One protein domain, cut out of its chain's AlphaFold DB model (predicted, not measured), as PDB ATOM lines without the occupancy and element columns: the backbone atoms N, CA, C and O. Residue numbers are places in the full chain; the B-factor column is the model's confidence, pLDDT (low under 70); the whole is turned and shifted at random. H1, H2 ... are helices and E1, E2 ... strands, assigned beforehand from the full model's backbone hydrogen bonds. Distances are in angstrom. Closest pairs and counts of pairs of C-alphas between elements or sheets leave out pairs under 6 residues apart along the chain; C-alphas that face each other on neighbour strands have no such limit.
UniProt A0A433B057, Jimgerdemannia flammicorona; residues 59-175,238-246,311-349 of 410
ATOM      1  N   ALA A  59     239.341 209.962 233.581       79.38
ATOM      2  CA  ALA A  59     238.547 210.262 234.776       79.38
ATOM      3  C   ALA A  59     239.154 209.687 236.068       79.38
ATOM      4  O   ALA A  59     238.924 210.227 237.145       79.38
ATOM      5  N   TYR A  60     239.953 208.626 235.941       87.31
ATOM      6  CA  TYR A  60     240.623 207.940 237.037       87.31
ATOM      7  C   TYR A  60     242.132 207.911 236.792       87.31
ATOM      8  O   TYR A  60     242.590 207.782 235.651       87.31
ATOM      9  N   LYS A  61     242.920 207.994 237.868       86.56
ATOM     10  CA  LYS A  61     244.373 207.793 237.797       86.56
ATOM     11  C   LYS A  61     244.693 206.339 237.398       86.56
ATOM     12  O   LYS A  61     243.945 205.437 237.784       86.56
ATOM     13  N   PRO A  62     245.805 206.096 236.674       93.88
ATOM     14  CA  PRO A  62     246.292 204.747 236.396       93.88
ATOM     15  C   PRO A  62     246.478 203.922 237.669       93.88
ATOM     16  O   PRO A  62     246.773 204.487 238.722       93.88
ATOM     17  N   VAL A  63     246.394 202.595 237.557       92.62
ATOM     18  CA  VAL A  63     246.648 201.673 238.671       92.62
ATOM     19  C   VAL A  63     247.833 200.764 238.348       92.62
ATOM     20  O   VAL A  63     247.830 200.059 237.341       92.62
ATOM     21  N   VAL A  64     248.849 200.768 239.205       95.69
ATOM     22  CA  VAL A  64     249.995 199.852 239.156       95.69
ATOM     23  C   VAL A  64     249.723 198.671 240.082       95.69
ATOM     24  O   VAL A  64     249.452 198.900 241.255       95.69
ATOM     25  N   LEU A  65     249.812 197.432 239.599       95.50
ATOM     26  CA  LEU A  65     249.711 196.223 240.428       95.50
ATOM     27  C   LEU A  65     251.097 195.589 240.621       95.50
ATOM     28  O   LEU A  65     251.878 195.552 239.674       95.50
ATOM     29  N   TRP A  66     251.387 195.041 241.803       95.69
ATOM     30  CA  TRP A  66     252.512 194.117 242.018       95.69
ATOM     31  C   TRP A  66     252.004 192.874 242.754       95.69
ATOM     32  O   TRP A  66     251.434 192.989 243.838       95.69
ATOM     33  N   HIS A  67     252.186 191.699 242.151       93.50
ATOM     34  CA  HIS A  67     251.735 190.401 242.658       93.50
ATOM     35  C   HIS A  67     252.478 189.914 243.923       93.50
ATOM     36  O   HIS A  67     253.473 190.494 244.366       93.50
ATOM     37  N   GLY A  68     251.972 188.820 244.503       86.06
ATOM     38  CA  GLY A  68     252.553 188.148 245.669       86.06
ATOM     39  C   GLY A  68     253.531 187.016 245.336       86.06
ATOM     40  O   GLY A  68     253.812 186.717 244.176       86.06
ATOM     41  N   MET A  69     254.036 186.361 246.386       86.31
ATOM     42  CA  MET A  69     254.894 185.175 246.286       86.31
ATOM     43  C   MET A  69     254.186 184.055 245.505       86.31
ATOM     44  O   MET A  69     253.085 183.659 245.878       86.31
ATOM     45  N   GLY A  70     254.818 183.530 244.452       84.00
ATOM     46  CA  GLY A  70     254.301 182.393 243.678       84.00
ATOM     47  C   GLY A  70     253.156 182.685 242.701       84.00
ATOM     48  O   GLY A  70     252.669 181.754 242.061       84.00
ATOM     49  N   ASP A  71     252.772 183.947 242.529       90.44
ATOM     50  CA  ASP A  71     251.851 184.408 241.478       90.44
ATOM     51  C   ASP A  71     252.620 185.141 240.356       90.44
ATOM     52  O   ASP A  71     253.832 185.315 240.475       90.44
ATOM     53  N   SER A  72     251.949 185.577 239.284       95.38
ATOM     54  CA  SER A  72     252.533 186.432 238.231       95.38
ATOM     55  C   SER A  72     251.657 187.648 237.911       95.38
ATOM     56  O   SER A  72     250.492 187.718 238.304       95.38
ATOM     57  N   CYS A  73     252.188 188.589 237.130       96.31
ATOM     58  CA  CYS A  73     251.516 189.781 236.612       96.31
ATOM     59  C   CYS A  73     250.140 189.529 235.989       96.31
ATOM     60  O   CYS A  73     249.298 190.433 235.951       96.31
ATOM     61  N   CYS A  74     249.961 188.335 235.423       94.75
ATOM     62  CA  CYS A  74     249.039 188.096 234.324       94.75
ATOM     63  C   CYS A  74     248.287 186.759 234.443       94.75
ATOM     64  O   CYS A  74     247.528 186.410 233.541       94.75
ATOM     65  N   ASN A  75     248.446 186.042 235.563       91.44
ATOM     66  CA  ASN A  75     247.646 184.872 235.927       91.44
ATOM     67  C   ASN A  75     246.131 185.189 235.828       91.44
ATOM     68  O   ASN A  75     245.653 186.033 236.597       91.44
ATOM     69  N   PRO A  76     245.358 184.540 234.930       93.00
ATOM     70  CA  PRO A  76     243.945 184.862 234.710       93.00
ATOM     71  C   PRO A  76     243.054 184.704 235.945       93.00
ATOM     72  O   PRO A  76     242.079 185.440 236.078       93.00
ATOM     73  N   GLU A  77     243.388 183.783 236.852       88.50
ATOM     74  CA  GLU A  77     242.605 183.507 238.066       88.50
ATOM     75  C   GLU A  77     242.955 184.455 239.227       88.50
ATOM     76  O   GLU A  77     242.156 184.611 240.149       88.50
ATOM     77  N   SER A  78     244.105 185.140 239.159       91.25
ATOM     78  CA  SER A  78     244.589 186.084 240.177       91.25
ATOM     79  C   SER A  78     244.757 187.500 239.609       91.25
ATOM     80  O   SER A  78     243.762 188.203 239.419       91.25
ATOM     81  N   MET A  79     245.977 187.962 239.297       93.94
ATOM     82  CA  MET A  79     246.211 189.353 238.873       93.94
ATOM     83  C   MET A  79     245.449 189.755 237.604       93.94
ATOM     84  O   MET A  79     245.017 190.902 237.499       93.94
ATOM     85  N   GLY A  80     245.208 188.827 236.673       93.56
ATOM     86  CA  GLY A  80     244.350 189.050 235.507       93.56
ATOM     87  C   GLY A  80     242.890 189.324 235.889       93.56
ATOM     88  O   GLY A  80     242.273 190.250 235.348       93.56
ATOM     89  N   LYS A  81     242.355 188.591 236.876       92.00
ATOM     90  CA  LYS A  81     241.022 188.821 237.449       92.00
ATOM     91  C   LYS A  81     240.951 190.172 238.158       92.00
ATOM     92  O   LYS A  81     240.065 190.959 237.839       92.00
ATOM     93  N   ILE A  82     241.910 190.470 239.041       91.62
ATOM     94  CA  ILE A  82     242.021 191.759 239.748       91.62
ATOM     95  C   ILE A  82     242.055 192.924 238.755       91.62
ATOM     96  O   ILE A  82     241.268 193.864 238.872       91.62
ATOM     97  N   LYS A  83     242.927 192.838 237.745       94.81
ATOM     98  CA  LYS A  83     243.048 193.838 236.684       94.81
ATOM     99  C   LYS A  83     241.718 194.048 235.959       94.81
ATOM    100  O   LYS A  83     241.253 195.181 235.878       94.81
ATOM    101  N   SER A  84     241.089 192.969 235.497       94.50
ATOM    102  CA  SER A  84     239.818 193.044 234.766       94.50
ATOM    103  C   SER A  84     238.694 193.629 235.629       94.50
ATOM    104  O   SER A  84     237.886 194.408 235.135       94.50
ATOM    105  N   THR A  85     238.658 193.313 236.927       93.12
ATOM    106  CA  THR A  85     237.710 193.908 237.880       93.12
ATOM    107  C   THR A  85     237.948 195.411 238.054       93.12
ATOM    108  O   THR A  85     236.988 196.174 238.008       93.12
ATOM    109  N   ILE A  86     239.198 195.871 238.163       90.94
ATOM    110  CA  ILE A  86     239.518 197.310 238.224       90.94
ATOM    111  C   ILE A  86     239.115 198.023 236.920       90.94
ATOM    112  O   ILE A  86     238.495 199.082 236.972       90.94
ATOM    113  N   GLU A  87     239.404 197.436 235.755       92.50
ATOM    114  CA  GLU A  87     239.057 198.006 234.441       92.50
ATOM    115  C   GLU A  87     237.534 198.041 234.185       92.50
ATOM    116  O   GLU A  87     237.051 198.936 233.490       92.50
ATOM    117  N   GLN A  88     236.767 197.123 234.787       92.50
ATOM    118  CA  GLN A  88     235.295 197.117 234.769       92.50
ATOM    119  C   GLN A  88     234.680 198.156 235.720       92.50
ATOM    120  O   GLN A  88     233.709 198.817 235.357       92.50
ATOM    121  N   LEU A  89     235.228 198.297 236.932       91.62
ATOM    122  CA  LEU A  89     234.735 199.233 237.951       91.62
ATOM    123  C   LEU A  89     235.083 200.692 237.630       91.62
ATOM    124  O   LEU A  89     234.328 201.591 237.992       91.62
ATOM    125  N   LEU A  90     236.206 200.927 236.941       90.31
ATOM    126  CA  LEU A  90     236.733 202.256 236.620       90.31
ATOM    127  C   LEU A  90     236.950 202.416 235.100       90.31
ATOM    128  O   LEU A  90     238.099 202.476 234.644       90.31
ATOM    129  N   PRO A  91     235.874 202.491 234.285       90.19
ATOM    130  CA  PRO A  91     235.981 202.496 232.827       90.19
ATOM    131  C   PRO A  91     236.936 203.571 232.295       90.19
ATOM    132  O   PRO A  91     236.800 204.759 232.594       90.19
ATOM    133  N   GLY A  92     237.903 203.143 231.481       88.62
ATOM    134  CA  GLY A  92     238.922 204.016 230.897       88.62
ATOM    135  C   GLY A  92     240.155 204.269 231.774       88.62
ATOM    136  O   GLY A  92     241.046 204.996 231.331       88.62
ATOM    137  N   THR A  93     240.261 203.676 232.972       90.81
ATOM    138  CA  THR A  93     241.547 203.644 233.688       90.81
ATOM    139  C   THR A  93     242.579 202.778 232.953       90.81
ATOM    140  O   THR A  93     242.240 201.926 232.132       90.81
ATOM    141  N   TYR A  94     243.861 202.990 233.246       94.88
ATOM    142  CA  TYR A  94     244.960 202.179 232.726       94.88
ATOM    143  C   TYR A  94     245.570 201.339 233.846       94.88
ATOM    144  O   TYR A  94     246.197 201.890 234.751       94.88
ATOM    145  N   VAL A  95     245.426 200.011 233.763       95.81
ATOM    146  CA  VAL A  95     246.011 199.083 234.740       95.81
ATOM    147  C   VAL A  95     247.298 198.449 234.205       95.81
ATOM    148  O   VAL A  95     247.292 197.690 233.226       95.81
ATOM    149  N   TYR A  96     248.408 198.749 234.879       96.88
ATOM    150  CA  TYR A  96     249.738 198.202 234.629       96.88
ATOM    151  C   TYR A  96     250.116 197.207 235.732       96.88
ATOM    152  O   TYR A  96     250.434 197.616 236.842       96.88
ATOM    153  N   SER A  97     250.096 195.906 235.439       97.69
ATOM    154  CA  SER A  97     250.653 194.902 236.355       97.69
ATOM    155  C   SER A  97     252.147 194.752 236.086       97.69
ATOM    156  O   SER A  97     252.547 194.579 234.932       97.69
ATOM    157  N   VAL A  98     252.957 194.860 237.135       97.25
ATOM    158  CA  VAL A  98     254.409 194.659 237.097       97.25
ATOM    159  C   VAL A  98     254.722 193.213 236.709       97.25
ATOM    160  O   VAL A  98     254.117 192.300 237.263       97.25
ATOM    161  N   ARG A  99     255.687 193.034 235.794       97.88
ATOM    162  CA  ARG A  99     256.331 191.752 235.448       97.88
ATOM    163  C   ARG A  99     257.845 191.880 235.625       97.88
ATOM    164  O   ARG A  99     258.421 192.901 235.244       97.88
ATOM    165  N   ILE A 100     258.492 190.838 236.131       96.44
ATOM    166  CA  ILE A 100     259.941 190.702 236.286       96.44
ATOM    167  C   ILE A 100     260.412 189.493 235.467       96.44
ATOM    168  O   ILE A 100     259.995 188.365 235.700       96.44
ATOM    169  N   GLY A 101     261.303 189.728 234.502       95.25
ATOM    170  CA  GLY A 101     261.679 188.719 233.504       95.25
ATOM    171  C   GLY A 101     260.725 188.684 232.305       95.25
ATOM    172  O   GLY A 101     259.802 189.495 232.203       95.25
ATOM    173  N   ASP A 102     260.986 187.774 231.368       96.00
ATOM    174  CA  ASP A 102     260.344 187.794 230.051       96.00
ATOM    175  C   ASP A 102     259.016 187.021 230.026       96.00
ATOM    176  O   ASP A 102     258.037 187.489 229.435       96.00
ATOM    177  N   THR A 103     258.937 185.870 230.704       96.94
ATOM    178  CA  THR A 103     257.728 185.029 230.768       96.94
ATOM    179  C   THR A 103     257.017 185.111 232.120       96.94
ATOM    180  O   THR A 103     257.612 185.436 233.144       96.94
ATOM    181  N   ASP A 104     255.738 184.717 232.157       94.31
ATOM    182  CA  ASP A 104     254.979 184.557 233.409       94.31
ATOM    183  C   ASP A 104     255.600 183.536 234.375       94.31
ATOM    184  O   ASP A 104     255.337 183.584 235.579       94.31
ATOM    185  N   LYS A 105     256.434 182.613 233.872       91.19
ATOM    186  CA  LYS A 105     257.130 181.643 234.715       91.19
ATOM    187  C   LYS A 105     258.383 182.240 235.354       91.19
ATOM    188  O   LYS A 105     258.658 181.928 236.511       91.19
ATOM    189  N   ASP A 106     259.098 183.112 234.649       95.00
ATOM    190  CA  ASP A 106     260.214 183.878 235.220       95.00
ATOM    191  C   ASP A 106     259.704 184.819 236.314       95.00
ATOM    192  O   ASP A 106     260.259 184.850 237.408       95.00
ATOM    193  N   ASP A 107     258.573 185.472 236.051       96.56
ATOM    194  CA  ASP A 107     257.864 186.364 236.969       96.56
ATOM    195  C   ASP A 107     257.434 185.639 238.256       96.56
ATOM    196  O   ASP A 107     257.801 186.039 239.364       96.56
ATOM    197  N   GLN A 108     256.786 184.475 238.117       90.50
ATOM    198  CA  GLN A 108     256.451 183.600 239.244       90.50
ATOM    199  C   GLN A 108     257.691 183.135 240.023       90.50
ATOM    200  O   GLN A 108     257.678 183.105 241.257       90.50
ATOM    201  N   ASN A 109     258.769 182.761 239.327       87.25
ATOM    202  CA  ASN A 109     260.019 182.350 239.964       87.25
ATOM    203  C   ASN A 109     260.690 183.530 240.696       87.25
ATOM    204  O   ASN A 109     261.254 183.328 241.773       87.25
ATOM    205  N   SER A 110     260.572 184.754 240.167       92.88
ATOM    206  CA  SER A 110     261.071 185.994 240.780       92.88
ATOM    207  C   SER A 110     260.393 186.301 242.119       92.88
ATOM    208  O   SER A 110     260.998 186.914 242.996       92.88
ATOM    209  N   GLY A 111     259.171 185.797 242.329       85.50
ATOM    210  CA  GLY A 111     258.487 185.849 243.618       85.50
ATOM    211  C   GLY A 111     259.207 185.080 244.737       85.50
ATOM    212  O   GLY A 111     258.986 185.382 245.909       85.50
ATOM    213  N   PHE A 112     260.082 184.125 244.405       84.19
ATOM    214  CA  PHE A 112     260.861 183.330 245.364       84.19
ATOM    215  C   PHE A 112     262.367 183.629 245.309       84.19
ATOM    216  O   PHE A 112     263.028 183.693 246.347       84.19
ATOM    217  N   PHE A 113     262.922 183.808 244.109       90.88
ATOM    218  CA  PHE A 113     264.366 183.828 243.877       90.88
ATOM    219  C   PHE A 113     264.846 185.114 243.197       90.88
ATOM    220  O   PHE A 113     264.178 185.677 242.335       90.88
ATOM    221  N   GLY A 114     266.047 185.550 243.571       92.31
ATOM    222  CA  GLY A 114     266.690 186.772 243.093       92.31
ATOM    223  C   GLY A 114     267.000 187.766 244.213       92.31
ATOM    224  O   GLY A 114     266.897 187.455 245.404       92.31
ATOM    225  N   ASN A 115     267.391 188.977 243.817       95.38
ATOM    226  CA  ASN A 115     267.754 190.055 244.729       95.38
ATOM    227  C   ASN A 115     266.702 191.173 244.700       95.38
ATOM    228  O   ASN A 115     266.429 191.762 243.655       95.38
ATOM    229  N   LEU A 116     266.121 191.484 245.855       92.19
ATOM    230  CA  LEU A 116     264.963 192.365 245.962       92.19
ATOM    231  C   LEU A 116     265.301 193.845 245.713       92.19
ATOM    232  O   LEU A 116     264.467 194.588 245.195       92.19
ATOM    233  N   ASN A 117     266.535 194.271 246.006       91.69
ATOM    234  CA  ASN A 117     266.993 195.611 245.627       91.69
ATOM    235  C   ASN A 117     267.036 195.755 244.095       91.69
ATOM    236  O   ASN A 117     266.489 196.712 243.554       91.69
ATOM    237  N   GLN A 118     267.595 194.758 243.396       94.06
ATOM    238  CA  GLN A 118     267.657 194.741 241.928       94.06
ATOM    239  C   GLN A 118     266.259 194.704 241.291       94.06
ATOM    240  O   GLN A 118     266.001 195.458 240.353       94.06
ATOM    241  N   GLN A 119     265.337 193.895 241.834       94.50
ATOM    242  CA  GLN A 119     263.938 193.872 241.389       94.50
ATOM    243  C   GLN A 119     263.269 195.249 241.529       94.50
ATOM    244  O   GLN A 119     262.606 195.712 240.604       94.50
ATOM    245  N   VAL A 120     263.456 195.943 242.657       90.62
ATOM    246  CA  VAL A 120     262.855 197.270 242.848       90.62
ATOM    247  C   VAL A 120     263.517 198.344 241.983       90.62
ATOM    248  O   VAL A 120     262.795 199.204 241.483       90.62
ATOM    249  N   ASP A 121     264.824 198.300 241.717       87.81
ATOM    250  CA  ASP A 121     265.450 199.222 240.755       87.81
ATOM    251  C   ASP A 121     264.945 198.988 239.316       87.81
ATOM    252  O   ASP A 121     264.630 199.958 238.613       87.81
ATOM    253  N   GLN A 122     264.770 197.722 238.906       93.06
ATOM    254  CA  GLN A 122     264.161 197.334 237.625       93.06
ATOM    255  C   GLN A 122     262.721 197.853 237.507       93.06
ATOM    256  O   GLN A 122     262.373 198.506 236.521       93.06
ATOM    257  N   VAL A 123     261.886 197.649 238.529       93.19
ATOM    258  CA  VAL A 123     260.503 198.155 238.536       93.19
ATOM    259  C   VAL A 123     260.471 199.684 238.603       93.19
ATOM    260  O   VAL A 123     259.705 200.320 237.879       93.19
ATOM    261  N   CYS A 124     261.373 200.324 239.355       87.81
ATOM    262  CA  CYS A 124     261.537 201.778 239.310       87.81
ATOM    263  C   CYS A 124     261.876 202.266 237.894       87.81
ATOM    264  O   CYS A 124     261.480 203.375 237.539       87.81
ATOM    265  N   GLN A 125     262.620 201.503 237.082       87.69
ATOM    266  CA  GLN A 125     262.885 201.840 235.678       87.69
ATOM    267  C   GLN A 125     261.629 201.688 234.810       87.69
ATOM    268  O   GLN A 125     261.236 202.662 234.167       87.69
ATOM    269  N   GLN A 126     260.944 200.540 234.872       93.00
ATOM    270  CA  GLN A 126     259.682 200.293 234.154       93.00
ATOM    271  C   GLN A 126     258.661 201.426 234.377       93.00
ATOM    272  O   GLN A 126     258.082 201.964 233.431       93.00
ATOM    273  N   LEU A 127     258.488 201.845 235.636       89.00
ATOM    274  CA  LEU A 127     257.546 202.896 236.030       89.00
ATOM    275  C   LEU A 127     257.972 204.305 235.568       89.00
ATOM    276  O   LEU A 127     257.112 205.144 235.310       89.00
ATOM    277  N   ARG A 128     259.281 204.574 235.423       84.94
ATOM    278  CA  ARG A 128     259.814 205.837 234.864       84.94
ATOM    279  C   ARG A 128     259.654 205.921 233.342       84.94
ATOM    280  O   ARG A 128     259.435 207.008 232.800       84.94
ATOM    281  N   GLU A 129     259.787 204.794 232.652       88.69
ATOM    282  CA  GLU A 129     259.709 204.712 231.191       88.69
ATOM    283  C   GLU A 129     258.258 204.698 230.687       88.69
ATOM    284  O   GLU A 129     257.961 205.282 229.637       88.69
ATOM    285  N   ASN A 130     257.333 204.124 231.463       88.62
ATOM    286  CA  ASN A 130     255.911 204.082 231.136       88.62
ATOM    287  C   ASN A 130     255.281 205.490 231.118       88.62
ATOM    288  O   ASN A 130     254.883 206.052 232.139       88.62
ATOM    289  N   LYS A 131     255.145 206.056 229.911       91.56
ATOM    290  CA  LYS A 131     254.619 207.413 229.675       91.56
ATOM    291  C   LYS A 131     253.247 207.666 230.317       91.56
ATOM    292  O   LYS A 131     252.989 208.804 230.688       91.56
ATOM    293  N   LYS A 132     252.403 206.637 230.473       90.62
ATOM    294  CA  LYS A 132     251.057 206.761 231.063       90.62
ATOM    295  C   LYS A 132     251.063 206.987 232.580       90.62
ATOM    296  O   LYS A 132     250.031 207.347 233.124       90.62
ATOM    297  N   LEU A 133     252.193 206.768 233.257       86.62
ATOM    298  CA  LEU A 133     252.327 206.850 234.718       86.62
ATOM    299  C   LEU A 133     252.959 208.169 235.203       86.62
ATOM    300  O   LEU A 133     253.178 208.358 236.399       86.62
ATOM    301  N   ARG A 134     253.278 209.088 234.280       81.81
ATOM    302  CA  ARG A 134     254.029 210.319 234.576       81.81
ATOM    303  C   ARG A 134     253.258 211.300 235.448       81.81
ATOM    304  O   ARG A 134     253.839 211.855 236.374       81.81
ATOM    305  N   ASP A 135     251.960 211.454 235.218       81.62
ATOM    306  CA  ASP A 135     251.112 212.442 235.901       81.62
ATOM    307  C   ASP A 135     250.550 211.929 237.244       81.62
ATOM    308  O   ASP A 135     249.466 212.322 237.687       81.62
ATOM    309  N   GLY A 136     251.299 211.033 237.896       78.81
ATOM    310  CA  GLY A 136     250.914 210.313 239.109       78.81
ATOM    311  C   GLY A 136     250.047 209.083 238.820       78.81
ATOM    312  O   GLY A 136     249.288 209.037 237.851       78.81
ATOM    313  N   PHE A 137     250.148 208.081 239.692       86.94
ATOM    314  CA  PHE A 137     249.358 206.852 239.637       86.94
ATOM    315  C   PHE A 137     248.937 206.396 241.035       86.94
ATOM    316  O   PHE A 137     249.498 206.835 242.044       86.94
ATOM    317  N   ASN A 138     247.968 205.485 241.058       88.44
ATOM    318  CA  ASN A 138     247.588 204.699 242.219       88.44
ATOM    319  C   ASN A 138     248.326 203.347 242.183       88.44
ATOM    320  O   ASN A 138     248.557 202.814 241.101       88.44
ATOM    321  N   ALA A 139     248.712 202.770 243.321       88.81
ATOM    322  CA  ALA A 139     249.508 201.536 243.365       88.81
ATOM    323  C   ALA A 139     248.911 200.494 244.323       88.81
ATOM    324  O   ALA A 139     248.565 200.844 245.446       88.81
ATOM    325  N   VAL A 140     248.821 199.228 243.912       90.56
ATOM    326  CA  VAL A 140     248.248 198.115 244.683       90.56
ATOM    327  C   VAL A 140     249.236 196.956 244.739       90.56
ATOM    328  O   VAL A 140     249.631 196.412 243.712       90.56
ATOM    329  N   GLY A 141     249.658 196.583 245.946       88.69
ATOM    330  CA  GLY A 141     250.668 195.542 246.154       88.69
ATOM    331  C   GLY A 141     250.119 194.366 246.940       88.69
ATOM    332  O   GLY A 141     249.619 194.563 248.048       88.69
ATOM    333  N   PHE A 142     250.260 193.168 246.375       86.00
ATOM    334  CA  PHE A 142     249.724 191.923 246.907       86.00
ATOM    335  C   PHE A 142     250.752 191.146 247.719       86.00
ATOM    336  O   PHE A 142     251.836 190.821 247.242       86.00
ATOM    337  N   SER A 143     250.410 190.829 248.970       86.44
ATOM    338  CA  SER A 143     251.298 190.119 249.905       86.44
ATOM    339  C   SER A 143     252.683 190.798 250.006       86.44
ATOM    340  O   SER A 143     252.770 191.963 250.404       86.44
ATOM    341  N   GLN A 144     253.775 190.123 249.628       84.62
ATOM    342  CA  GLN A 144     255.120 190.713 249.584       84.62
ATOM    343  C   GLN A 144     255.231 191.914 248.620       84.62
ATOM    344  O   GLN A 144     255.930 192.874 248.937       84.62
ATOM    345  N   GLY A 145     254.466 191.945 247.520       88.56
ATOM    346  CA  GLY A 145     254.434 193.066 246.573       88.56
ATOM    347  C   GLY A 145     254.043 194.404 247.217       88.56
ATOM    348  O   GLY A 145     254.452 195.465 246.746       88.56
ATOM    349  N   GLY A 146     253.329 194.382 248.352       85.00
ATOM    350  CA  GLY A 146     253.036 195.591 249.127       85.00
ATOM    351  C   GLY A 146     254.259 196.193 249.828       85.00
ATOM    352  O   GLY A 146     254.451 197.412 249.823       85.00
ATOM    353  N   LEU A 147     255.146 195.347 250.358       87.31
ATOM    354  CA  LEU A 147     256.451 195.767 250.876       87.31
ATOM    355  C   LEU A 147     257.341 196.314 249.748       87.31
ATOM    356  O   LEU A 147     258.073 197.282 249.961       87.31
ATOM    357  N   PHE A 148     257.242 195.736 248.549       92.38
ATOM    358  CA  PHE A 148     258.086 196.090 247.407       92.38
ATOM    359  C   PHE A 148     257.671 197.440 246.794       92.38
ATOM    360  O   PHE A 148     258.522 198.302 246.571       92.38
ATOM    361  N   LEU A 149     256.363 197.699 246.647       89.56
ATOM    362  CA  LEU A 149     255.850 199.023 246.266       89.56
ATOM    363  C   LEU A 149     256.183 200.102 247.306       89.56
ATOM    364  O   LEU A 149     256.512 201.224 246.922       89.56
ATOM    365  N   ARG A 150     256.192 199.785 248.611       87.56
ATOM    366  CA  ARG A 150     256.718 200.729 249.615       87.56
ATOM    367  C   ARG A 150     258.187 201.067 249.351       87.56
ATOM    368  O   ARG A 150     258.564 202.225 249.539       87.56
ATOM    369  N   TYR A 151     259.008 200.106 248.916       87.69
ATOM    370  CA  TYR A 151     260.400 200.411 248.583       87.69
ATOM    371  C   TYR A 151     260.487 201.308 247.351       87.69
ATOM    372  O   TYR A 151     261.166 202.316 247.447       87.69
ATOM    373  N   VAL A 152     259.727 201.055 246.275       86.38
ATOM    374  CA  VAL A 152     259.641 201.963 245.104       86.38
ATOM    375  C   VAL A 152     259.379 203.413 245.533       86.38
ATOM    376  O   VAL A 152     260.108 204.323 245.127       86.38
ATOM    377  N   VAL A 153     258.376 203.628 246.398       83.44
ATOM    378  CA  VAL A 153     258.040 204.955 246.944       83.44
ATOM    379  C   VAL A 153     259.229 205.572 247.682       83.44
ATOM    380  O   VAL A 153     259.553 206.732 247.447       83.44
ATOM    381  N   ALA A 154     259.886 204.824 248.571       76.50
ATOM    382  CA  ALA A 154     260.977 205.330 249.401       76.50
ATOM    383  C   ALA A 154     262.292 205.540 248.622       76.50
ATOM    384  O   ALA A 154     262.933 206.589 248.754       76.50
ATOM    385  N   SER A 155     262.692 204.564 247.806       70.31
ATOM    386  CA  SER A 155     264.036 204.428 247.245       70.31
ATOM    387  C   SER A 155     264.258 205.255 245.987       70.31
ATOM    388  O   SER A 155     265.235 206.006 245.948       70.31
ATOM    389  N   ASN A 156     263.368 205.186 244.985       63.34
ATOM    390  CA  ASN A 156     263.710 205.681 243.648       63.34
ATOM    391  C   ASN A 156     262.564 206.177 242.742       63.34
ATOM    392  O   ASN A 156     262.742 206.253 241.526       63.34
ATOM    393  N   VAL A 157     261.455 206.683 243.297       51.12
ATOM    394  CA  VAL A 157     260.628 207.665 242.560       51.12
ATOM    395  C   VAL A 157     261.291 209.059 242.629       51.12
ATOM    396  O   VAL A 157     261.471 209.607 243.726       51.12
ATOM    397  N   PRO A 158     261.724 209.654 241.498       41.31
ATOM    398  CA  PRO A 158     262.203 211.034 241.449       41.31
ATOM    399  C   PRO A 158     261.034 212.016 241.287       41.31
ATOM    400  O   PRO A 158     259.981 211.666 240.759       41.31
ATOM    401  N   SER A 159     261.267 213.289 241.617       39.16
ATOM    402  CA  SER A 159     260.320 214.416 241.496       39.16
ATOM    403  C   SER A 159     259.970 214.836 240.050       39.16
ATOM    404  O   SER A 159     259.708 216.006 239.785       39.16
ATOM    405  N   LYS A 160     260.021 213.891 239.103       36.78
ATOM    406  CA  LYS A 160     259.562 214.017 237.709       36.78
ATOM    407  C   LYS A 160     258.393 213.084 237.372       36.78
ATOM    408  O   LYS A 160     257.828 213.219 236.292       36.78
ATOM    409  N   LEU A 161     258.036 212.162 238.267       45.16
ATOM    410  CA  LEU A 161     256.656 211.696 238.344       45.16
ATOM    411  C   LEU A 161     255.885 212.708 239.200       45.16
ATOM    412  O   LEU A 161     256.433 213.247 240.167       45.16
ATOM    413  N   GLY A 162     254.628 212.960 238.843       42.47
ATOM    414  CA  GLY A 162     253.687 213.682 239.692       42.47
ATOM    415  C   GLY A 162     253.464 212.962 241.031       42.47
ATOM    416  O   GLY A 162     253.812 211.784 241.163       42.47
ATOM    417  N   PRO A 163     252.892 213.650 242.036       45.38
ATOM    418  CA  PRO A 163     252.642 213.059 243.347       45.38
ATOM    419  C   PRO A 163     251.826 211.763 243.226       45.38
ATOM    420  O   PRO A 163     250.818 211.702 242.514       45.38
ATOM    421  N   LEU A 164     252.278 210.719 243.923       47.12
ATOM    422  CA  LEU A 164     251.564 209.447 244.000       47.12
ATOM    423  C   LEU A 164     250.311 209.645 244.851       47.12
ATOM    424  O   LEU A 164     250.388 209.983 246.033       47.12
ATOM    425  N   SER A 165     249.156 209.471 244.220       40.03
ATOM    426  CA  SER A 165     247.872 209.883 244.789       40.03
ATOM    427  C   SER A 165     247.366 208.863 245.813       40.03
ATOM    428  O   SER A 165     246.997 209.245 246.920       40.03
ATOM    429  N   HIS A 166     247.436 207.566 245.509       42.06
ATOM    430  CA  HIS A 166     247.013 206.516 246.443       42.06
ATOM    431  C   HIS A 166     247.926 205.290 246.352       42.06
ATOM    432  O   HIS A 166     248.167 204.767 245.270       42.06
ATOM    433  N   VAL A 167     248.399 204.764 247.479       45.53
ATOM    434  CA  VAL A 167     249.078 203.459 247.528       45.53
ATOM    435  C   VAL A 167     248.243 202.538 248.406       45.53
ATOM    436  O   VAL A 167     248.292 202.657 249.620       45.53
ATOM    437  N   CYS A 168     247.443 201.668 247.791       35.03
ATOM    438  CA  CYS A 168     246.514 200.733 248.420       35.03
ATOM    439  C   CYS A 168     247.113 199.323 248.488       35.03
ATOM    440  O   CYS A 168     246.896 198.480 247.622       35.03
ATOM    441  N   LEU A 169     247.880 199.051 249.536       40.16
ATOM    442  CA  LEU A 169     248.489 197.744 249.770       40.16
ATOM    443  C   LEU A 169     247.429 196.751 250.266       40.16
ATOM    444  O   LEU A 169     246.851 196.976 251.332       40.16
ATOM    445  N   GLN A 170     247.218 195.646 249.545       33.16
ATOM    446  CA  GLN A 170     246.206 194.633 249.861       33.16
ATOM    447  C   GLN A 170     246.824 193.241 249.938       33.16
ATOM    448  O   GLN A 170     247.289 192.725 248.933       33.16
ATOM    449  N   LEU A 171     246.787 192.568 251.088       32.59
ATOM    450  CA  LEU A 171     247.070 191.130 251.088       32.59
ATOM    451  C   LEU A 171     245.889 190.354 250.473       32.59
ATOM    452  O   LEU A 171     244.746 190.797 250.536       32.59
ATOM    453  N   THR A 172     246.179 189.189 249.904       27.45
ATOM    454  CA  THR A 172     245.207 188.121 249.660       27.45
ATOM    455  C   THR A 172     245.944 186.817 249.918       27.45
ATOM    456  O   THR A 172     246.916 186.534 249.220       27.45
ATOM    457  N   ILE A 173     245.515 186.040 250.913       35.19
ATOM    458  CA  ILE A 173     245.924 184.642 251.089       35.19
ATOM    459  C   ILE A 173     244.665 183.814 251.391       35.19
ATOM    460  O   ILE A 173     243.706 184.301 251.985       35.19
ATOM    461  N   ILE A 174     244.670 182.589 250.867       26.88
ATOM    462  CA  ILE A 174     243.550 181.656 250.699       26.88
ATOM    463  C   ILE A 174     242.775 181.398 252.004       26.88
ATOM    464  O   ILE A 174     243.366 181.021 253.015       26.88
ATOM    465  N   GLN A 175     241.437 181.487 251.950       25.92
ATOM    466  CA  GLN A 175     240.573 180.941 253.003       25.92
ATOM    467  C   GLN A 175     240.754 179.424 253.092       25.92
ATOM    468  O   GLN A 175     240.447 178.694 252.148       25.92
ATOM    469  N   ILE A 238     239.151 204.094 256.256       24.20
ATOM    470  CA  ILE A 238     239.463 202.745 256.838       24.20
ATOM    471  C   ILE A 238     240.700 202.065 256.151       24.20
ATOM    472  O   ILE A 238     240.844 202.174 254.933       24.20
ATOM    473  N   SER A 239     241.632 201.427 256.909       27.55
ATOM    474  CA  SER A 239     242.931 200.844 256.414       27.55
ATOM    475  C   SER A 239     243.885 200.174 257.469       27.55
ATOM    476  O   SER A 239     244.062 200.797 258.508       27.55
ATOM    477  N   VAL A 240     244.579 199.021 257.230       29.38
ATOM    478  CA  VAL A 240     245.641 198.324 258.078       29.38
ATOM    479  C   VAL A 240     246.436 197.196 257.294       29.38
ATOM    480  O   VAL A 240     245.701 196.360 256.857       29.38
ATOM    481  N   SER A 241     247.781 197.001 257.085       36.56
ATOM    482  CA  SER A 241     248.336 196.030 256.032       36.56
ATOM    483  C   SER A 241     249.674 195.268 256.257       36.56
ATOM    484  O   SER A 241     250.606 195.883 256.771       36.56
ATOM    485  N   PRO A 242     249.873 194.017 255.751       41.25
ATOM    486  CA  PRO A 242     250.688 192.974 256.421       41.25
ATOM    487  C   PRO A 242     252.222 193.029 256.551       41.25
ATOM    488  O   PRO A 242     252.724 192.563 257.564       41.25
ATOM    489  N   THR A 243     253.025 193.489 255.589       48.94
ATOM    490  CA  THR A 243     254.456 193.068 255.537       48.94
ATOM    491  C   THR A 243     255.498 194.114 255.972       48.94
ATOM    492  O   THR A 243     256.697 193.920 255.774       48.94
ATOM    493  N   HIS A 244     255.100 195.221 256.610       49.28
ATOM    494  CA  HIS A 244     256.007 196.355 256.874       49.28
ATOM    495  C   HIS A 244     257.161 196.068 257.850       49.28
ATOM    496  O   HIS A 244     258.252 196.621 257.689       49.28
ATOM    497  N   ILE A 245     256.935 195.217 258.852       54.19
ATOM    498  CA  ILE A 245     257.925 194.881 259.895       54.19
ATOM    499  C   ILE A 245     258.739 193.617 259.532       54.19
ATOM    500  O   ILE A 245     259.701 193.290 260.224       54.19
ATOM    501  N   GLY A 246     258.414 192.959 258.411       44.94
ATOM    502  CA  GLY A 246     258.968 191.664 258.003       44.94
ATOM    503  C   GLY A 246     258.165 190.470 258.527       44.94
ATOM    504  O   GLY A 246     257.126 190.635 259.169       44.94
ATOM    505  N   ALA A 311     270.214 203.550 260.097       88.12
ATOM    506  CA  ALA A 311     270.368 205.001 260.038       88.12
ATOM    507  C   ALA A 311     269.098 205.663 259.475       88.12
ATOM    508  O   ALA A 311     268.363 205.059 258.697       88.12
ATOM    509  N   VAL A 312     268.849 206.929 259.834       88.31
ATOM    510  CA  VAL A 312     267.639 207.659 259.411       88.31
ATOM    511  C   VAL A 312     267.832 208.332 258.050       88.31
ATOM    512  O   VAL A 312     268.335 209.456 257.945       88.31
ATOM    513  N   ASN A 313     267.355 207.671 256.999       87.50
ATOM    514  CA  ASN A 313     267.266 208.202 255.648       87.50
ATOM    515  C   ASN A 313     266.095 209.198 255.524       87.50
ATOM    516  O   ASN A 313     264.942 208.860 255.240       87.50
ATOM    517  N   LYS A 314     266.408 210.489 255.697       90.38
ATOM    518  CA  LYS A 314     265.433 211.593 255.595       90.38
ATOM    519  C   LYS A 314     264.750 211.692 254.221       90.38
ATOM    520  O   LYS A 314     263.672 212.278 254.133       90.38
ATOM    521  N   THR A 315     265.341 211.139 253.159       86.19
ATOM    522  CA  THR A 315     264.742 211.117 251.815       86.19
ATOM    523  C   THR A 315     263.623 210.082 251.729       86.19
ATOM    524  O   THR A 315     262.561 210.393 251.189       86.19
ATOM    525  N   TYR A 316     263.816 208.897 252.320       84.56
ATOM    526  CA  TYR A 316     262.784 207.855 252.402       84.56
ATOM    527  C   TYR A 316     261.573 208.355 253.190       84.56
ATOM    528  O   TYR A 316     260.446 208.276 252.702       84.56
ATOM    529  N   ALA A 317     261.815 208.951 254.363       83.38
ATOM    530  CA  ALA A 317     260.765 209.551 255.183       83.38
ATOM    531  C   ALA A 317     259.970 210.615 254.404       83.38
ATOM    532  O   ALA A 317     258.745 210.544 254.351       83.38
ATOM    533  N   ARG A 318     260.660 211.551 253.728       85.88
ATOM    534  CA  ARG A 318     260.021 212.618 252.939       85.88
ATOM    535  C   ARG A 318     259.156 212.073 251.799       85.88
ATOM    536  O   ARG A 318     258.040 212.551 251.612       85.88
ATOM    537  N   ARG A 319     259.657 211.094 251.040       81.62
ATOM    538  CA  ARG A 319     258.909 210.476 249.933       81.62
ATOM    539  C   ARG A 319     257.693 209.702 250.429       81.62
ATOM    540  O   ARG A 319     256.608 209.884 249.887       81.62
ATOM    541  N   LEU A 320     257.837 208.910 251.492       81.88
ATOM    542  CA  LEU A 320     256.712 208.173 252.067       81.88
ATOM    543  C   LEU A 320     255.642 209.123 252.639       81.88
ATOM    544  O   LEU A 320     254.457 208.859 252.477       81.88
ATOM    545  N   SER A 321     256.041 210.277 253.193       81.94
ATOM    546  CA  SER A 321     255.118 211.356 253.593       81.94
ATOM    547  C   SER A 321     254.537 212.187 252.436       81.94
ATOM    548  O   SER A 321     253.747 213.088 252.691       81.94
ATOM    549  N   SER A 322     254.933 211.929 251.182       81.00
ATOM    550  CA  SER A 322     254.365 212.593 249.993       81.00
ATOM    551  C   SER A 322     253.265 211.781 249.299       81.00
ATOM    552  O   SER A 322     252.700 212.244 248.311       81.00
ATOM    553  N   LEU A 323     252.944 210.591 249.822       79.38
ATOM    554  CA  LEU A 323     251.729 209.871 249.452       79.38
ATOM    555  C   LEU A 323     250.514 210.630 249.988       79.38
ATOM    556  O   LEU A 323     250.435 210.868 251.193       79.38
ATOM    557  N   HIS A 324     249.555 210.962 249.123       79.38
ATOM    558  CA  HIS A 324     248.303 211.581 249.571       79.38
ATOM    559  C   HIS A 324     247.460 210.589 250.402       79.38
ATOM    560  O   HIS A 324     246.948 210.958 251.457       79.38
ATOM    561  N   HIS A 325     247.462 209.298 250.037       77.12
ATOM    562  CA  HIS A 325     247.058 208.209 250.935       77.12
ATOM    563  C   HIS A 325     248.021 207.011 250.899       77.12
ATOM    564  O   HIS A 325     248.323 206.472 249.832       77.12
ATOM    565  N   LEU A 326     248.418 206.531 252.085       79.00
ATOM    566  CA  LEU A 326     248.927 205.173 252.296       79.00
ATOM    567  C   LEU A 326     247.774 204.309 252.821       79.00
ATOM    568  O   LEU A 326     247.473 204.319 254.014       79.00
ATOM    569  N   VAL A 327     247.120 203.592 251.913       75.94
ATOM    570  CA  VAL A 327     246.079 202.615 252.226       75.94
ATOM    571  C   VAL A 327     246.687 201.237 252.444       75.94
ATOM    572  O   VAL A 327     247.642 200.800 251.799       75.94
ATOM    573  N   LEU A 328     246.098 200.563 253.413       70.19
ATOM    574  CA  LEU A 328     246.579 199.369 254.061       70.19
ATOM    575  C   LEU A 328     245.375 198.389 254.247       70.19
ATOM    576  O   LEU A 328     244.280 198.891 254.474       70.19
ATOM    577  N   ILE A 329     245.473 197.041 254.179       63.97
ATOM    578  CA  ILE A 329     244.324 196.085 254.362       63.97
ATOM    579  C   ILE A 329     244.705 194.726 255.032       63.97
ATOM    580  O   ILE A 329     245.579 194.016 254.536       63.97
ATOM    581  N   ARG A 330     244.038 194.351 256.152       63.50
ATOM    582  CA  ARG A 330     244.397 193.227 257.058       63.50
ATOM    583  C   ARG A 330     243.269 192.210 257.144       63.50
ATOM    584  O   ARG A 330     242.105 192.581 257.259       63.50
ATOM    585  N   PHE A 331     243.645 190.940 257.224       56.28
ATOM    586  CA  PHE A 331     242.740 189.817 257.434       56.28
ATOM    587  C   PHE A 331     242.727 189.437 258.916       56.28
ATOM    588  O   PHE A 331     243.765 189.407 259.581       56.28
ATOM    589  N   THR A 332     241.537 189.193 259.464       48.00
ATOM    590  CA  THR A 332     241.351 188.800 260.871       48.00
ATOM    591  C   THR A 332     241.826 187.379 261.160       48.00
ATOM    592  O   THR A 332     242.120 187.073 262.310       48.00
ATOM    593  N   GLU A 333     241.938 186.550 260.121       53.19
ATOM    594  CA  GLU A 333     242.180 185.102 260.172       53.19
ATOM    595  C   GLU A 333     243.465 184.712 259.406       53.19
ATOM    596  O   GLU A 333     243.546 183.648 258.798       53.19
ATOM    597  N   ASP A 334     244.479 185.586 259.388       44.91
ATOM    598  CA  ASP A 334     245.752 185.298 258.713       44.91
ATOM    599  C   ASP A 334     246.564 184.233 259.476       44.91
ATOM    600  O   ASP A 334     247.128 184.489 260.541       44.91
ATOM    601  N   VAL A 335     246.620 183.024 258.912       47.34
ATOM    602  CA  VAL A 335     247.389 181.877 259.431       47.34
ATOM    603  C   VAL A 335     248.817 181.793 258.872       47.34
ATOM    604  O   VAL A 335     249.586 180.906 259.255       47.34
ATOM    605  N   THR A 336     249.183 182.694 257.957       46.56
ATOM    606  CA  THR A 336     250.436 182.649 257.186       46.56
ATOM    607  C   THR A 336     251.435 183.733 257.569       46.56
ATOM    608  O   THR A 336     252.640 183.481 257.554       46.56
ATOM    609  N   LEU A 337     250.959 184.914 257.960       45.88
ATOM    610  CA  LEU A 337     251.781 186.008 258.458       45.88
ATOM    611  C   LEU A 337     252.023 185.856 259.965       45.88
ATOM    612  O   LEU A 337     251.085 185.834 260.762       45.88
ATOM    613  N   LYS A 338     253.294 185.801 260.377       50.09
ATOM    614  CA  LYS A 338     253.679 185.752 261.793       50.09
ATOM    615  C   LYS A 338     254.781 186.770 262.117       50.09
ATOM    616  O   LYS A 338     255.829 186.728 261.462       50.09
ATOM    617  N   PRO A 339     254.588 187.637 263.136       42.41
ATOM    618  CA  PRO A 339     253.334 187.886 263.872       42.41
ATOM    619  C   PRO A 339     252.270 188.555 262.980       42.41
ATOM    620  O   PRO A 339     252.626 189.252 262.034       42.41
ATOM    621  N   ALA A 340     250.979 188.414 263.302       39.19
ATOM    622  CA  ALA A 340     249.895 189.084 262.564       39.19
ATOM    623  C   ALA A 340     250.038 190.626 262.602       39.19
ATOM    624  O   ALA A 340     249.621 191.353 261.695       39.19
ATOM    625  N   GLU A 341     250.679 191.126 263.658       45.69
ATOM    626  CA  GLU A 341     250.963 192.524 263.953       45.69
ATOM    627  C   GLU A 341     251.987 193.171 263.016       45.69
ATOM    628  O   GLU A 341     252.060 194.399 263.010       45.69
ATOM    629  N   SER A 342     252.733 192.439 262.170       46.31
ATOM    630  CA  SER A 342     253.537 193.106 261.126       46.31
ATOM    631  C   SER A 342     252.667 193.907 260.141       46.31
ATOM    632  O   SER A 342     253.178 194.814 259.471       46.31
ATOM    633  N   SER A 343     251.343 193.672 260.187       35.22
ATOM    634  CA  SER A 343     250.298 194.459 259.535       35.22
ATOM    635  C   SER A 343     250.122 195.899 260.014       35.22
ATOM    636  O   SER A 343     249.449 196.696 259.361       35.22
ATOM    637  N   VAL A 344     250.628 196.245 261.197       35.34
ATOM    638  CA  VAL A 344     250.369 197.548 261.822       35.34
ATOM    639  C   VAL A 344     251.613 197.999 262.564       35.34
ATOM    640  O   VAL A 344     252.179 197.249 263.351       35.34
ATOM    641  N   SER A 345     252.055 199.241 262.357       41.00
ATOM    642  CA  SER A 345     253.274 199.730 263.011       41.00
ATOM    643  C   SER A 345     253.050 199.956 264.513       41.00
ATOM    644  O   SER A 345     252.744 201.062 264.954       41.00
ATOM    645  N   ASN A 346     253.205 198.900 265.318       31.75
ATOM    646  CA  ASN A 346     252.907 198.886 266.754       31.75
ATOM    647  C   ASN A 346     253.996 199.575 267.614       31.75
ATOM    648  O   ASN A 346     254.441 199.055 268.637       31.75
ATOM    649  N   ARG A 347     254.479 200.748 267.175       35.72
ATOM    650  CA  ARG A 347     255.359 201.644 267.945       35.72
ATOM    651  C   ARG A 347     255.018 203.113 267.684       35.72
ATOM    652  O   ARG A 347     255.551 203.739 266.767       35.72
ATOM    653  N   THR A 348     254.258 203.703 268.605       29.55
ATOM    654  CA  THR A 348     253.949 205.146 268.753       29.55
ATOM    655  C   THR A 348     255.173 206.033 269.080       29.55
ATOM    656  O   THR A 348     255.062 207.060 269.744       29.55
ATOM    657  N   ARG A 349     256.373 205.632 268.637       27.84
ATOM    658  CA  ARG A 349     257.646 206.363 268.785       27.84
ATOM    659  C   ARG A 349     258.452 206.506 267.488       27.84
ATOM    660  O   ARG A 349     259.433 207.239 267.493       27.84
TER     661      ARG A 349
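This is residues 59 to 175, 238 to 246 and 311 to 349 of the 410 residues of a protein of Jimgerdemannia flammicorona (UniProt A0A433B057). A twisted sheet of five parallel strands runs through the middle of three layers, with H4 over one face and H1 over the other, near the edge strand E2. H3 and H5 pack on H4, while H2 and the short H6 touch no helix. The printed part has 165 residues, with six named helices and five named strands in the chain order E1 H1 E2 H2 H3 E3 H4 E4 H5 E5 H6; the sheet's order is E2 E1 E3 E4 E5. The class is mixed, helices and strands, though under half of the residues are in named elements. The whole is compact and rounded, with a radius of gyration of the C-alphas of 15.3 A and spans of 40 by 38 by 33 A.

In the sheet, E2 is residues 95 to 97, E1 63 to 66, E3 138 to 141, E4 166 to 170, 12.4 A long, and E5 325 to 329, 12.9 A long. E1 begins at C-alpha 63, (246.648, 201.673, 238.671). H4 is residues 144 to 155, 16.5 A, and H1 is 79 to 89, 15.2 A. H3, the longest helix, is residues 116 to 129, 20.0 A. H2 is residues 104 to 110, H5 314 to 320 and H6 340 to 343, ending at C-alpha 343, (250.298, 194.459, 259.535).

Across the sheet the strands' lines turn by 61 degrees. Within hydrogen-bond range are N 96 and O 63 at 2.8 A for E2 and E1, N 64 and O 138 at 2.8 A for E1 and E3, N 168 and O 139 at 2.7 A for E3 and E4, and N 327 and O 167 at 2.7 A for E4 and E5. E1, H1, E2 and E3, H4, E4 are strand-helix-strand units, parallel neighbour strands joined through a helix, and E2, H2 H3, E3 is a split one with E1 between its strands; each crossover is right-handed. H4 is over E3 and E4 at a height over the sheet of 9.0 A; C-alphas 141 and 149 are the closest of E3 and H4, 6.2 A. On the opposite face H1 is over E2 at a height of 9.3 A; C-alphas 83 and 95 are the closest, 6.3 A. H3 touches residues 148 to 152 of H4, closest C-alphas 124 and 152 at 6.1 A, at a steep tilt of 67 degrees, only just short of perpendicular. H5 touches residues 150 to 155 of H4, closest C-alphas 154 and 316 at 4.3 A, opposite ways at a steep tilt of 52 degrees. In H1 to H5 every O i to N i+4 pair is within hydrogen-bond range; H6 is too short for one.

The C-alphas farthest apart, of Gln 88 and Ala 311, are 43.9 A apart. Residues 176 to 237 and 247 to 310 are not printed; the C-alpha gaps are 22.2 A and 17.7 A. Of the links printed whole, E1 to H1 is long. Mean pLDDT of the printed part is 74.7, under 70 in residues 156 to 175, 238 to 246 and 329 to 349.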